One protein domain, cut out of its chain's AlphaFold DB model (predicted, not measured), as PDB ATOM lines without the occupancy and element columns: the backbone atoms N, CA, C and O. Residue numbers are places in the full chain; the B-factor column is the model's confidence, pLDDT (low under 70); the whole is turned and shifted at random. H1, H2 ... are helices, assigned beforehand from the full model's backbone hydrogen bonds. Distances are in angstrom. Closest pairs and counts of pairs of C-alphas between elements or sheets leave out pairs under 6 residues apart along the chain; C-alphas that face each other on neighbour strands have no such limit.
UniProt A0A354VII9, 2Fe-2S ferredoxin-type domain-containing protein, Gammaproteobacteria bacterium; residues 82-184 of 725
ATOM      1  N   THR A  82     -37.891  -0.281  11.555       75.06
ATOM      2  CA  THR A  82     -36.867  -1.047  12.273       75.06
ATOM      3  C   THR A  82     -36.640  -2.398  11.596       75.06
ATOM      4  O   THR A  82     -37.591  -3.149  11.382       75.06
ATOM      5  N   GLU A  83     -35.385  -2.734  11.292       60.56
ATOM      6  CA  GLU A  83     -35.004  -4.029  10.716       60.56
ATOM      7  C   GLU A  83     -34.327  -4.892  11.785       60.56
ATOM      8  O   GLU A  83     -33.304  -4.488  12.331       60.56
ATOM      9  N   ALA A  84     -34.867  -6.084  12.072       53.66
ATOM     10  CA  ALA A  84     -34.242  -7.096  12.940       53.66
ATOM     11  C   ALA A  84     -33.637  -6.524  14.249       53.66
ATOM     12  O   ALA A  84     -32.467  -6.756  14.556       53.66
ATOM     13  N   ASP A  85     -34.437  -5.742  14.981       54.25
ATOM     14  CA  ASP A  85     -34.083  -5.081  16.251       54.25
ATOM     15  C   ASP A  85     -32.990  -4.000  16.150       54.25
ATOM     16  O   ASP A  85     -32.364  -3.623  17.144       54.25
ATOM     17  N   ARG A  86     -32.760  -3.455  14.949       66.06
ATOM     18  CA  ARG A  86     -31.843  -2.335  14.712       66.06
ATOM     19  C   ARG A  86     -32.579  -1.123  14.158       66.06
ATOM     20  O   ARG A  86     -33.486  -1.221  13.331       66.06
ATOM     21  N   ARG A  87     -32.139   0.050  14.616       80.31
ATOM     22  CA  ARG A  87     -32.540   1.343  14.057       80.31
ATOM     23  C   ARG A  87     -32.122   1.417  12.587       80.31
ATOM     24  O   ARG A  87     -31.013   1.019  12.231       80.31
ATOM     25  N   SER A  88     -32.984   1.992  11.757       84.56
ATOM     26  CA  SER A  88     -32.635   2.388  10.390       84.56
ATOM     27  C   SER A  88     -31.512   3.433  10.381       84.56
ATOM     28  O   SER A  88     -31.323   4.176  11.350       84.56
ATOM     29  N   SER A  89     -30.811   3.562   9.248       87.75
ATOM     30  CA  SER A  89     -29.806   4.621   9.047       87.75
ATOM     31  C   SER A  89     -30.366   6.012   9.376       87.75
ATOM     32  O   SER A  89     -29.731   6.801  10.078       87.75
ATOM     33  N   LEU A  90     -31.604   6.291   8.959       91.06
ATOM     34  CA  LEU A  90     -32.266   7.563   9.232       91.06
ATOM     35  C   LEU A  90     -32.495   7.797  10.735       91.06
ATOM     36  O   LEU A  90     -32.265   8.900  11.226       91.06
ATOM     37  N   GLN A  91     -32.916   6.772  11.481       92.69
ATOM     38  CA  GLN A  91     -33.075   6.869  12.937       92.69
ATOM     39  C   GLN A  91     -31.733   7.121  13.641       92.69
ATOM     40  O   GLN A  91     -31.682   7.940  14.559       92.69
ATOM     41  N   ASN A  92     -30.643   6.486  13.197       90.12
ATOM     42  CA  ASN A  92     -29.307   6.722  13.759       90.12
ATOM     43  C   ASN A  92     -28.856   8.171  13.559       90.12
ATOM     44  O   ASN A  92     -28.471   8.828  14.525       90.12
ATOM     45  N   HIS A  93     -29.018   8.705  12.348       91.88
ATOM     46  CA  HIS A  93     -28.692  10.098  12.045       91.88
ATOM     47  C   HIS A  93     -29.547  11.100  12.821       91.88
ATOM     48  O   HIS A  93     -29.064  12.164  13.206       91.88
ATOM     49  N   PHE A  94     -30.815  10.776  13.091       93.94
ATOM     50  CA  PHE A  94     -31.634  11.614  13.965       93.94
ATOM     51  C   PHE A  94     -31.086  11.659  15.397       93.94
ATOM     52  O   PHE A  94     -31.162  12.713  16.029       93.94
ATOM     53  N   SER A  95     -30.539  10.549  15.895       91.31
ATOM     54  CA  SER A  95     -29.912  10.484  17.219       91.31
ATOM     55  C   SER A  95     -28.623  11.310  17.266       91.31
ATOM     56  O   SER A  95     -28.510  12.216  18.089       91.31
ATOM     57  N   THR A  96     -27.685  11.062  16.346       87.75
ATOM     58  CA  THR A  96     -26.352  11.694  16.370       87.75
ATOM     59  C   THR A  96     -26.382  13.188  16.074       87.75
ATOM     60  O   THR A  96     -25.578  13.939  16.610       87.75
ATOM     61  N   GLN A  97     -27.345  13.652  15.277       90.88
ATOM     62  CA  GLN A  97     -27.526  15.079  14.991       90.88
ATOM     63  C   GLN A  97     -28.453  15.776  16.001       90.88
ATOM     64  O   GLN A  97     -28.792  16.947  15.819       90.88
ATOM     65  N   HIS A  98     -28.923  15.078  17.043       91.25
ATOM     66  CA  HIS A  98     -29.899  15.594  18.010       91.25
ATOM     67  C   HIS A  98     -31.140  16.204  17.328       91.25
ATOM     68  O   HIS A  98     -31.578  17.323  17.619       91.25
ATOM     69  N   ALA A  99     -31.701  15.474  16.363       94.88
ATOM     70  CA  ALA A  99     -32.855  15.882  15.563       94.88
ATOM     71  C   ALA A  99     -34.205  15.681  16.279       94.88
ATOM     72  O   ALA A  99     -35.264  15.944  15.703       94.88
ATOM     73  N   LEU A 100     -34.192  15.244  17.538       95.12
ATOM     74  CA  LEU A 100     -35.367  15.057  18.383       95.12
ATOM     75  C   LEU A 100     -35.155  15.608  19.800       95.12
ATOM     76  O   LEU A 100     -34.038  15.842  20.246       95.12
ATOM     77  N   GLN A 101     -36.271  15.844  20.494       95.75
ATOM     78  CA  GLN A 101     -36.301  16.212  21.914       95.75
ATOM     79  C   GLN A 101     -37.385  15.415  22.647       95.75
ATOM     80  O   GLN A 101     -37.094  14.364  23.197       95.75
ATOM     81  N   CYS A 102     -38.648  15.864  22.611       96.81
ATOM     82  CA  CYS A 102     -39.760  15.149  23.256       96.81
ATOM     83  C   CYS A 102     -40.208  13.875  22.526       96.81
ATOM     84  O   CYS A 102     -41.028  13.132  23.043       96.81
ATOM     85  N   GLY A 103     -39.753  13.654  21.290       96.94
ATOM     86  CA  GLY A 103     -40.079  12.462  20.503       96.94
ATOM     87  C   GLY A 103     -41.475  12.421  19.867       96.94
ATOM     88  O   GLY A 103     -41.674  11.662  18.926       96.94
ATOM     89  N   PHE A 104     -42.432  13.257  20.283       98.00
ATOM     90  CA  PHE A 104     -43.835  13.119  19.853       98.00
ATOM     91  C   PHE A 104     -44.059  13.243  18.332       98.00
ATOM     92  O   PHE A 104     -44.853  12.511  17.750       98.00
ATOM     93  N   CYS A 105     -43.357  14.155  17.650       97.62
ATOM     94  CA  CYS A 105     -43.448  14.284  16.186       97.62
ATOM     95  C   CYS A 105     -42.514  13.350  15.417       97.62
ATOM     96  O   CYS A 105     -42.618  13.269  14.192       97.62
ATOM     97  N   THR A 106     -41.568  12.710  16.105       97.62
ATOM     98  CA  THR A 106     -40.460  11.985  15.479       97.62
ATOM     99  C   THR A 106     -40.945  10.869  14.550       97.62
ATOM    100  O   THR A 106     -40.485  10.866  13.407       97.62
ATOM    101  N   PRO A 107     -41.928  10.017  14.923       97.25
ATOM    102  CA  PRO A 107     -42.466   8.993  14.021       97.25
ATOM    103  C   PRO A 107     -42.920   9.544  12.664       97.25
ATOM    104  O   PRO A 107     -42.479   9.086  11.610       97.25
ATOM    105  N   GLY A 108     -43.749  10.592  12.675       97.31
ATOM    106  CA  GLY A 108     -44.265  11.184  11.442       97.31
ATOM    107  C   GLY A 108     -43.203  11.923  10.621       97.31
ATOM    108  O   GLY A 108     -43.283  11.955   9.389       97.31
ATOM    109  N   MET A 109     -42.188  12.481  11.290       97.62
ATOM    110  CA  MET A 109     -41.036  13.112  10.644       97.62
ATOM    111  C   MET A 109     -40.176  12.073   9.908       97.62
ATOM    112  O   MET A 109     -39.850  12.280   8.740       97.62
ATOM    113  N   LEU A 110     -39.876  10.948  10.566       97.31
ATOM    114  CA  LEU A 110     -39.091   9.841  10.013       97.31
ATOM    115  C   LEU A 110     -39.777   9.215   8.799       97.31
ATOM    116  O   LEU A 110     -39.135   9.038   7.770       97.31
ATOM    117  N   LEU A 111     -41.085   8.951   8.871       97.19
ATOM    118  CA  LEU A 111     -41.826   8.358   7.752       97.19
ATOM    119  C   LEU A 111     -41.854   9.275   6.526       97.19
ATOM    120  O   LEU A 111     -41.666   8.817   5.400       97.19
ATOM    121  N   LYS A 112     -42.029  10.586   6.727       96.69
ATOM    122  CA  LYS A 112     -41.984  11.544   5.616       96.69
ATOM    123  C   LYS A 112     -40.593  11.672   5.008       96.69
ATOM    124  O   LYS A 112     -40.469  11.785   3.792       96.69
ATOM    125  N   ALA A 113     -39.562  11.678   5.847       96.06
ATOM    126  CA  ALA A 113     -38.183  11.687   5.385       96.06
ATOM    127  C   ALA A 113     -37.843  10.394   4.627       96.06
ATOM    128  O   ALA A 113     -37.267  10.472   3.550       96.06
ATOM    129  N   SER A 114     -38.280   9.235   5.122       94.50
ATOM    130  CA  SER A 114     -38.114   7.936   4.463       94.50
ATOM    131  C   SER A 114     -38.777   7.900   3.079       94.50
ATOM    132  O   SER A 114     -38.107   7.569   2.101       94.50
ATOM    133  N   GLU A 115     -40.039   8.340   2.956       94.81
ATOM    134  CA  GLU A 115     -40.717   8.478   1.653       94.81
ATOM    135  C   GLU A 115     -39.906   9.353   0.686       94.81
ATOM    136  O   GLU A 115     -39.752   9.019  -0.491       94.81
ATOM    137  N   TYR A 116     -39.409  10.490   1.175       94.50
ATOM    138  CA  TYR A 116     -38.680  11.442   0.351       94.50
ATOM    139  C   TYR A 116     -37.334  10.883  -0.128       94.50
ATOM    140  O   TYR A 116     -37.038  10.979  -1.322       94.50
ATOM    141  N   LEU A 117     -36.559  10.271   0.773       92.62
ATOM    142  CA  LEU A 117     -35.250   9.685   0.470       92.62
ATOM    143  C   LEU A 117     -35.355   8.491  -0.482       92.62
ATOM    144  O   LEU A 117     -34.514   8.353  -1.365       92.62
ATOM    145  N   ALA A 118     -36.425   7.694  -0.391       90.06
ATOM    146  CA  ALA A 118     -36.675   6.598  -1.329       90.06
ATOM    147  C   ALA A 118     -36.793   7.068  -2.794       90.06
ATOM    148  O   ALA A 118     -36.577   6.286  -3.716       90.06
ATOM    149  N   GLN A 119     -37.137   8.340  -3.016       88.62
ATOM    150  CA  GLN A 119     -37.292   8.938  -4.346       88.62
ATOM    151  C   GLN A 119     -36.164   9.923  -4.700       88.62
ATOM    152  O   GLN A 119     -36.055  10.323  -5.857       88.62
ATOM    153  N   ASN A 120     -35.364  10.363  -3.721       88.44
ATOM    154  CA  ASN A 120     -34.388  11.450  -3.862       88.44
ATOM    155  C   ASN A 120     -33.143  11.157  -3.001       88.44
ATOM    156  O   ASN A 120     -33.050  11.667  -1.883       88.44
ATOM    157  N   PRO A 121     -32.194  10.348  -3.500       81.06
ATOM    158  CA  PRO A 121     -31.020   9.934  -2.731       81.06
ATOM    159  C   PRO A 121     -29.971  11.044  -2.546       81.06
ATOM    160  O   PRO A 121     -29.145  10.929  -1.655       81.06
ATOM    161  N   ASP A 122     -30.020  12.125  -3.334       85.00
ATOM    162  CA  ASP A 122     -29.140  13.299  -3.189       85.00
ATOM    163  C   ASP A 122     -29.967  14.584  -2.973       85.00
ATOM    164  O   ASP A 122     -30.204  15.364  -3.903       85.00
ATOM    165  N   PRO A 123     -30.559  14.765  -1.777       86.38
ATOM    166  CA  PRO A 123     -31.481  15.857  -1.525       86.38
ATOM    167  C   PRO A 123     -30.775  17.154  -1.111       86.38
ATOM    168  O   PRO A 123     -29.983  17.180  -0.174       86.38
ATOM    169  N   ASP A 124     -31.186  18.284  -1.693       90.62
ATOM    170  CA  ASP A 124     -30.753  19.589  -1.188       90.62
ATOM    171  C   ASP A 124     -31.506  19.991   0.116       90.62
ATOM    172  O   ASP A 124     -32.705  19.701   0.271       90.62
ATOM    173  N   PRO A 125     -30.865  20.725   1.052       93.31
ATOM    174  CA  PRO A 125     -31.489  21.151   2.312       93.31
ATOM    175  C   PRO A 125     -32.744  22.034   2.189       93.31
ATOM    176  O   PRO A 125     -33.600  22.033   3.082       93.31
ATOM    177  N   ALA A 126     -32.866  22.861   1.153       92.88
ATOM    178  CA  ALA A 126     -34.062  23.668   0.905       92.88
ATOM    179  C   ALA A 126     -35.234  22.788   0.447       92.88
ATOM    180  O   ALA A 126     -36.367  22.991   0.908       92.88
ATOM    181  N   ARG A 127     -34.971  21.769  -0.377       92.94
ATOM    182  CA  ARG A 127     -35.985  20.793  -0.782       92.94
ATOM    183  C   ARG A 127     -36.435  19.926   0.387       92.94
ATOM    184  O   ARG A 127     -37.644  19.759   0.543       92.94
ATOM    185  N   ILE A 128     -35.526  19.485   1.264       95.38
ATOM    186  CA  ILE A 128     -35.894  18.793   2.517       95.38
ATOM    187  C   ILE A 128     -36.888  19.647   3.319       95.38
ATOM    188  O   ILE A 128     -37.974  19.181   3.661       95.38
ATOM    189  N   ARG A 129     -36.583  20.935   3.545       95.62
ATOM    190  CA  ARG A 129     -37.494  21.853   4.262       95.62
ATOM    191  C   ARG A 129     -38.862  21.976   3.592       95.62
ATOM    192  O   ARG A 129     -39.875  22.062   4.281       95.62
ATOM    193  N   GLN A 130     -38.912  21.989   2.261       94.00
ATOM    194  CA  GLN A 130     -40.178  22.015   1.532       94.00
ATOM    195  C   GLN A 130     -40.978  20.721   1.727       94.00
ATOM    196  O   GLN A 130     -42.199  20.789   1.864       94.00
ATOM    197  N   GLN A 131     -40.312  19.567   1.761       93.19
ATOM    198  CA  GLN A 131     -40.958  18.262   1.918       93.19
ATOM    199  C   GLN A 131     -41.456  18.000   3.337       93.19
ATOM    200  O   GLN A 131     -42.467  17.326   3.513       93.19
ATOM    201  N   LEU A 132     -40.806  18.582   4.343       95.06
ATOM    202  CA  LEU A 132     -41.258  18.509   5.733       95.06
ATOM    203  C   LEU A 132     -42.473  19.406   6.032       95.06
ATOM    204  O   LEU A 132     -42.993  19.379   7.147       95.06
ATOM    205  N   ARG A 133     -42.969  20.200   5.070       91.88
ATOM    206  CA  ARG A 133     -44.196  20.990   5.265       91.88
ATOM    207  C   ARG A 133     -45.360  20.076   5.663       91.88
ATOM    208  O   ARG A 133     -45.603  19.051   5.035       91.88
ATOM    209  N   GLY A 134     -46.084  20.463   6.712       91.25
ATOM    210  CA  GLY A 134     -47.151  19.641   7.295       91.25
ATOM    211  C   GLY A 134     -46.661  18.541   8.246       91.25
ATOM    212  O   GLY A 134     -47.472  17.724   8.678       91.25
ATOM    213  N   ASN A 135     -45.366  18.502   8.577       96.94
ATOM    214  CA  ASN A 135     -44.807  17.797   9.732       96.94
ATOM    215  C   ASN A 135     -44.168  18.813  10.669       96.94
ATOM    216  O   ASN A 135     -43.051  19.279  10.455       96.94
ATOM    217  N   LEU A 136     -44.912  19.191  11.697       97.44
ATOM    218  CA  LEU A 136     -44.508  20.230  12.620       97.44
ATOM    219  C   LEU A 136     -43.634  19.649  13.730       97.44
ATOM    220  O   LEU A 136     -43.872  18.549  14.220       97.44
ATOM    221  N   CYS A 137     -42.649  20.428  14.162       97.44
ATOM    222  CA  CYS A 137     -41.903  20.222  15.393       97.44
ATOM    223  C   CYS A 137     -41.898  21.525  16.193       97.44
ATOM    224  O   CYS A 137     -41.559  22.587  15.665       97.44
ATOM    225  N   ARG A 138     -42.255  21.448  17.479       96.50
ATOM    226  CA  ARG A 138     -42.229  22.606  18.386       96.50
ATOM    227  C   ARG A 138     -40.927  22.727  19.189       96.50
ATOM    228  O   ARG A 138     -40.698  23.759  19.803       96.50
ATOM    229  N   CYS A 139     -40.075  21.699  19.173       96.25
ATOM    230  CA  CYS A 139     -38.918  21.597  20.069       96.25
ATOM    231  C   CYS A 139     -37.581  21.986  19.417       96.25
ATOM    232  O   CYS A 139     -36.788  22.696  20.027       96.25
ATOM    233  N   THR A 140     -37.313  21.515  18.194       94.81
ATOM    234  CA  THR A 140     -35.941  21.456  17.646       94.81
ATOM    235  C   THR A 140     -35.559  22.614  16.727       94.81
ATOM    236  O   THR A 140     -34.388  22.778  16.411       94.81
ATOM    237  N   GLY A 141     -36.529  23.392  16.232       94.12
ATOM    238  CA  GLY A 141     -36.261  24.436  15.233       94.12
ATOM    239  C   GLY A 141     -35.878  23.906  13.840       94.12
ATOM    240  O   GLY A 141     -35.410  24.677  13.010       94.12
ATOM    241  N   TYR A 142     -36.103  22.614  13.564       96.81
ATOM    242  CA  TYR A 142     -35.916  21.918  12.275       96.81
ATOM    243  C   TYR A 142     -34.490  21.792  11.738       96.81
ATOM    244  O   TYR A 142     -34.249  20.876  10.958       96.81
ATOM    245  N   GLN A 143     -33.550  22.659  12.110       95.62
ATOM    246  CA  GLN A 143     -32.219  22.664  11.497       95.62
ATOM    247  C   GLN A 143     -31.517  21.305  11.627       95.62
ATOM    248  O   GLN A 143     -31.095  20.750  10.618       95.62
ATOM    249  N   ASN A 144     -31.505  20.726  12.829       95.19
ATOM    250  CA  ASN A 144     -30.912  19.410  13.079       95.19
ATOM    251  C   ASN A 144     -31.658  18.268  12.372       95.19
ATOM    252  O   ASN A 144     -31.039  17.301  11.951       95.19
ATOM    253  N   ILE A 145     -32.976  18.397  12.179       97.06
ATOM    254  CA  ILE A 145     -33.772  17.435  11.397       97.06
ATOM    255  C   ILE A 145     -33.324  17.453   9.935       97.06
ATOM    256  O   ILE A 145     -33.132  16.404   9.330       97.06
ATOM    257  N   VAL A 146     -33.137  18.644   9.362       96.81
ATOM    258  CA  VAL A 146     -32.663  18.789   7.981       96.81
ATOM    259  C   VAL A 146     -31.244  18.240   7.834       96.81
ATOM    260  O   VAL A 146     -30.984  17.526   6.866       96.81
ATOM    261  N   SER A 147     -30.357  18.524   8.793       94.81
ATOM    262  CA  SER A 147     -29.003  17.958   8.820       94.81
ATOM    263  C   SER A 147     -29.033  16.430   8.876       94.81
ATOM    264  O   SER A 147     -28.417  15.791   8.034       94.81
ATOM    265  N   ALA A 148     -29.831  15.839   9.774       94.69
ATOM    266  CA  ALA A 148     -29.967  14.387   9.900       94.69
ATOM    267  C   ALA A 148     -30.442  13.712   8.607       94.69
ATOM    268  O   ALA A 148     -29.900  12.685   8.212       94.69
ATOM    269  N   ILE A 149     -31.433  14.296   7.926       95.12
ATOM    270  CA  ILE A 149     -31.930  13.770   6.645       95.12
ATOM    271  C   ILE A 149     -30.853  13.871   5.558       95.12
ATOM    272  O   ILE A 149     -30.739  12.963   4.742       95.12
ATOM    273  N   SER A 150     -30.074  14.957   5.549       93.75
ATOM    274  CA  SER A 150     -29.007  15.167   4.560       93.75
ATOM    275  C   SER A 150     -27.879  14.147   4.744       93.75
ATOM    276  O   SER A 150     -27.539  13.453   3.792       93.75
ATOM    277  N   SER A 151     -27.368  13.986   5.970       91.31
ATOM    278  CA  SER A 151     -26.308  13.011   6.272       91.31
ATOM    279  C   SER A 151     -26.756  11.568   6.026       91.31
ATOM    280  O   SER A 151     -26.029  10.794   5.407       91.31
ATOM    281  N   ALA A 152     -28.002  11.225   6.388       90.94
ATOM    282  CA  ALA A 152     -28.559   9.903   6.102       90.94
ATOM    283  C   ALA A 152     -28.617   9.591   4.595       90.94
ATOM    284  O   ALA A 152     -28.467   8.434   4.209       90.94
ATOM    285  N   ALA A 153     -28.836  10.604   3.750       90.19
ATOM    286  CA  ALA A 153     -28.860  10.453   2.298       90.19
ATOM    287  C   ALA A 153     -27.458  10.234   1.706       90.19
ATOM    288  O   ALA A 153     -27.288   9.425   0.798       90.19
ATOM    289  N   MET A 154     -26.452  10.916   2.261       86.25
ATOM    290  CA  MET A 154     -25.052  10.791   1.846       86.25
ATOM    291  C   MET A 154     -24.410   9.467   2.284       86.25
ATOM    292  O   MET A 154     -23.339   9.120   1.789       86.25
ATOM    293  N   GLY A 155     -25.056   8.718   3.185       79.25
ATOM    294  CA  GLY A 155     -24.494   7.494   3.752       79.25
ATOM    295  C   GLY A 155     -23.257   7.766   4.603       79.25
ATOM    296  O   GLY A 155     -22.387   6.905   4.685       79.25
ATOM    297  N   GLU A 156     -23.162   8.966   5.185       75.06
ATOM    298  CA  GLU A 156     -22.114   9.293   6.149       75.06
ATOM    299  C   GLU A 156     -22.213   8.313   7.324       75.06
ATOM    300  O   GLU A 156     -23.309   8.009   7.805       75.06
ATOM    301  N   ASP A 157     -21.075   7.778   7.769       64.44
ATOM    302  CA  ASP A 157     -21.064   6.997   8.996       64.44
ATOM    303  C   ASP A 157     -21.504   7.913  10.139       64.44
ATOM    304  O   ASP A 157     -21.035   9.043  10.292       64.44
ATOM    305  N   SER A 158     -22.442   7.432  10.951       61.16
ATOM    306  CA  SER A 158     -22.813   8.135  12.165       61.16
ATOM    307  C   SER A 158     -21.659   7.974  13.155       61.16
ATOM    308  O   SER A 158     -21.581   6.940  13.825       61.16
ATOM    309  N   ASP A 159     -20.752   8.950  13.214       56.88
ATOM    310  CA  ASP A 159     -19.672   8.951  14.202       56.88
ATOM    311  C   ASP A 159     -20.261   8.711  15.597       56.88
ATOM    312  O   ASP A 159     -21.264   9.319  15.991       56.88
ATOM    313  N   GLN A 160     -19.659   7.773  16.331       58.03
ATOM    314  CA  GLN A 160     -20.025   7.518  17.718       58.03
ATOM    315  C   GLN A 160     -19.715   8.786  18.521       58.03
ATOM    316  O   GLN A 160     -18.562   9.223  18.531       58.03
ATOM    317  N   PRO A 161     -20.714   9.401  19.170       60.69
ATOM    318  CA  PRO A 161     -20.463  10.592  19.954       60.69
ATOM    319  C   PRO A 161     -19.532  10.292  21.130       60.69
ATOM    320  O   PRO A 161     -19.661   9.256  21.781       60.69
ATOM    321  N   ASP A 162     -18.643  11.240  21.424       58.81
ATOM    322  CA  ASP A 162     -17.754  11.188  22.585       58.81
ATOM    323  C   ASP A 162     -18.593  11.064  23.873       58.81
ATOM    324  O   ASP A 162     -19.501  11.870  24.117       58.81
ATOM    325  N   SER A 163     -18.356  10.009  24.655       60.09
ATOM    326  CA  SER A 163     -19.264   9.564  25.723       60.09
ATOM    327  C   SER A 163     -18.703   9.742  27.135       60.09
ATOM    328  O   SER A 163     -19.471   9.705  28.095       60.09
ATOM    329  N   GLU A 164     -17.396   9.968  27.286       58.34
ATOM    330  CA  GLU A 164     -16.728   9.793  28.585       58.34
ATOM    331  C   GLU A 164     -16.586  11.083  29.414       58.34
ATOM    332  O   GLU A 164     -16.169  11.025  30.569       58.34
ATOM    333  N   ASN A 165     -16.980  12.252  28.886       65.50
ATOM    334  CA  ASN A 165     -16.763  13.540  29.556       65.50
ATOM    335  C   ASN A 165     -18.052  14.315  29.881       65.50
ATOM    336  O   ASN A 165     -19.018  14.352  29.112       65.50
ATOM    337  N   LEU A 166     -18.039  15.027  31.016       72.31
ATOM    338  CA  LEU A 166     -19.041  16.052  31.320       72.31
ATOM    339  C   LEU A 166     -19.005  17.124  30.219       72.31
ATOM    340  O   LEU A 166     -17.929  17.584  29.841       72.31
ATOM    341  N   CYS A 167     -20.176  17.517  29.712       73.81
ATOM    342  CA  CYS A 167     -20.341  18.412  28.556       73.81
ATOM    343  C   CYS A 167     -19.940  17.824  27.188       73.81
ATOM    344  O   CYS A 167     -19.976  18.559  26.198       73.81
ATOM    345  N   ALA A 168     -19.622  16.528  27.096       77.25
ATOM    346  CA  ALA A 168     -19.611  15.832  25.810       77.25
ATOM    347  C   ALA A 168     -21.041  15.712  25.241       77.25
ATOM    348  O   ALA A 168     -22.022  16.000  25.937       77.25
ATOM    349  N   GLN A 169     -21.164  15.300  23.976       75.94
ATOM    350  CA  GLN A 169     -22.441  15.187  23.258       75.94
ATOM    351  C   GLN A 169     -22.860  13.718  23.062       75.94
ATOM    352  O   GLN A 169     -22.994  13.301  21.916       75.94
ATOM    353  N   PRO A 170     -23.066  12.913  24.126       81.06
ATOM    354  CA  PRO A 170     -23.372  11.496  23.976       81.06
ATOM    355  C   PRO A 170     -24.700  11.286  23.243       81.06
ATOM    356  O   PRO A 170     -25.585  12.150  23.227       81.06
ATOM    357  N   SER A 171     -24.880  10.077  22.708       82.19
ATOM    358  CA  SER A 171     -26.208   9.625  22.293       82.19
ATOM    359  C   SER A 171     -27.130   9.679  23.502       82.19
ATOM    360  O   SER A 171     -26.820   9.125  24.559       82.19
ATOM    361  N   ARG A 172     -28.263  10.362  23.357       89.88
ATOM    362  CA  ARG A 172     -29.193  10.512  24.466       89.88
ATOM    363  C   ARG A 172     -29.849   9.179  24.795       89.88
ATOM    364  O   ARG A 172     -30.343   8.489  23.904       89.88
ATOM    365  N   VAL A 173     -29.926   8.873  26.087       90.00
ATOM    366  CA  VAL A 173     -30.593   7.672  26.611       90.00
ATOM    367  C   VAL A 173     -32.043   7.616  26.125       90.00
ATOM    368  O   VAL A 173     -32.528   6.565  25.703       90.00
ATOM    369  N   GLU A 174     -32.720   8.769  26.090       92.25
ATOM    370  CA  GLU A 174     -34.130   8.829  25.712       92.25
ATOM    371  C   GLU A 174     -34.388   8.523  24.237       92.25
ATOM    372  O   GLU A 174     -35.452   8.009  23.884       92.25
ATOM    373  N   ASP A 175     -33.420   8.812  23.367       92.06
ATOM    374  CA  ASP A 175     -33.611   8.717  21.923       92.06
ATOM    375  C   ASP A 175     -33.942   7.286  21.492       92.06
ATOM    376  O   ASP A 175     -34.677   7.100  20.522       92.06
ATOM    377  N   SER A 176     -33.464   6.275  22.229       87.19
ATOM    378  CA  SER A 176     -33.653   4.871  21.858       87.19
ATOM    379  C   SER A 176     -35.108   4.464  21.733       87.19
ATOM    380  O   SER A 176     -35.502   3.958  20.684       87.19
ATOM    381  N   ARG A 177     -35.919   4.759  22.751       92.38
ATOM    382  CA  ARG A 177     -37.357   4.464  22.702       92.38
ATOM    383  C   ARG A 177     -38.103   5.444  21.792       92.38
ATOM    384  O   ARG A 177     -39.047   5.073  21.101       92.38
ATOM    385  N   LEU A 178     -37.687   6.715  21.758       95.00
ATOM    386  CA  LEU A 178     -38.428   7.767  21.053       95.00
ATOM    387  C   LEU A 178     -38.304   7.656  19.525       95.00
ATOM    388  O   LEU A 178     -39.268   7.940  18.812       95.00
ATOM    389  N   LEU A 179     -37.147   7.224  19.016       93.69
ATOM    390  CA  LEU A 179     -36.912   7.012  17.582       93.69
ATOM    391  C   LEU A 179     -37.681   5.813  17.031       93.69
ATOM    392  O   LEU A 179     -38.089   5.839  15.870       93.69
ATOM    393  N   CYS A 180     -37.882   4.785  17.853       91.06
ATOM    394  CA  CYS A 180     -38.580   3.557  17.479       91.06
ATOM    395  C   CYS A 180     -40.097   3.633  17.711       91.06
ATOM    396  O   CYS A 180     -40.803   2.670  17.456       91.06
ATOM    397  N   GLY A 181     -40.620   4.777  18.167       91.56
ATOM    398  CA  GLY A 181     -42.047   4.927  18.458       91.56
ATOM    399  C   GLY A 181     -42.491   4.302  19.785       91.56
ATOM    400  O   GLY A 181     -43.681   4.349  20.077       91.56
ATOM    401  N   GLU A 182     -41.555   3.826  20.607       93.81
ATOM    402  CA  GLU A 182     -41.770   3.137  21.890       93.81
ATOM    403  C   GLU A 182     -41.926   4.096  23.088       93.81
ATOM    404  O   GLU A 182     -42.098   3.666  24.227       93.81
ATOM    405  N   GLY A 183     -41.876   5.412  22.853       94.56
ATOM    406  CA  GLY A 183     -42.242   6.403  23.869       94.56
ATOM    407  C   GLY A 183     -43.681   6.207  24.356       94.56
ATOM    408  O   GLY A 183     -44.581   5.942  23.554       94.56
ATOM    409  N   THR A 184     -43.909   6.359  25.658       96.31
ATOM    410  CA  THR A 184     -45.236   6.215  26.276       96.31
ATOM    411  C   THR A 184     -45.749   7.581  26.709       96.31
ATOM    412  O   THR A 184     -45.305   8.115  27.724       96.31
TER     413      THR A 184
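This is residues 82 to 184 of the 725 residues of the protein "2Fe-2S ferredoxin-type domain-containing protein" of Gammaproteobacteria bacterium (UniProt A0A354VII9). A small helical body has H1 and H4 crossed at its core, H2 along one side, H3 across both H2 and H4, and short H5 packed on H1 and the beginning of H2. Residues 155 to 174 form a long loop that swings out from this body and returns to H5. The printed part has 103 residues with five named helices, H1 to H5 in chain order, and no named strand; it is all helix, though under half of its residues, 46, are in named elements. It is compact and rounded, with a radius of gyration of the C-alphas of 13.1 A and spans of 38 by 31 by 30 A.

Find C-alpha 89 at (-29.806, 4.621, 9.047), where H1, residues 89 to 96, begins. H2, residues 106 to 119, starts at (-40.460, 11.985, 15.479) and covers 20.3 A. Next come H3, residues 125 to 131, and H4, residues 143 to 154, 16.9 A long. H5, residues 175 to 179, ends at (-36.912, 7.012, 17.582).

Start at H1, which with H2 is a hub, each touching three helices. H1 touches H4 at a steep tilt of 42 degrees, opposite ways; their closest C-alphas, of His 93 and Ala 148, are 5.0 A apart. H1 and H2 only just touch, with 3 pairs of C-alphas within 8 A, closest at Leu 90 and Leu 110, 7.2 A. H3 touches residues 146 to 150 of H4 alone, about perpendicular at 78 degrees, with C-alphas 125 and 146 closest at 6.3 A. H5 touches H1, with C-alphas 91 and 179 closest at 6.0 A. H1 and H3 are apart. Every O i to N i+4 pair is within hydrogen-bond range in H1, H3, H4 and H5; in H2, 9 of 10 are.

The two farthest C-alphas, of Gln 119 and Leu 166, are 40.7 A apart. The printed part has no cut; the links H3 to H4 and H4 to H5 are long. Look for pLDDT under 70 at residues 83 to 86 and 157 to 165.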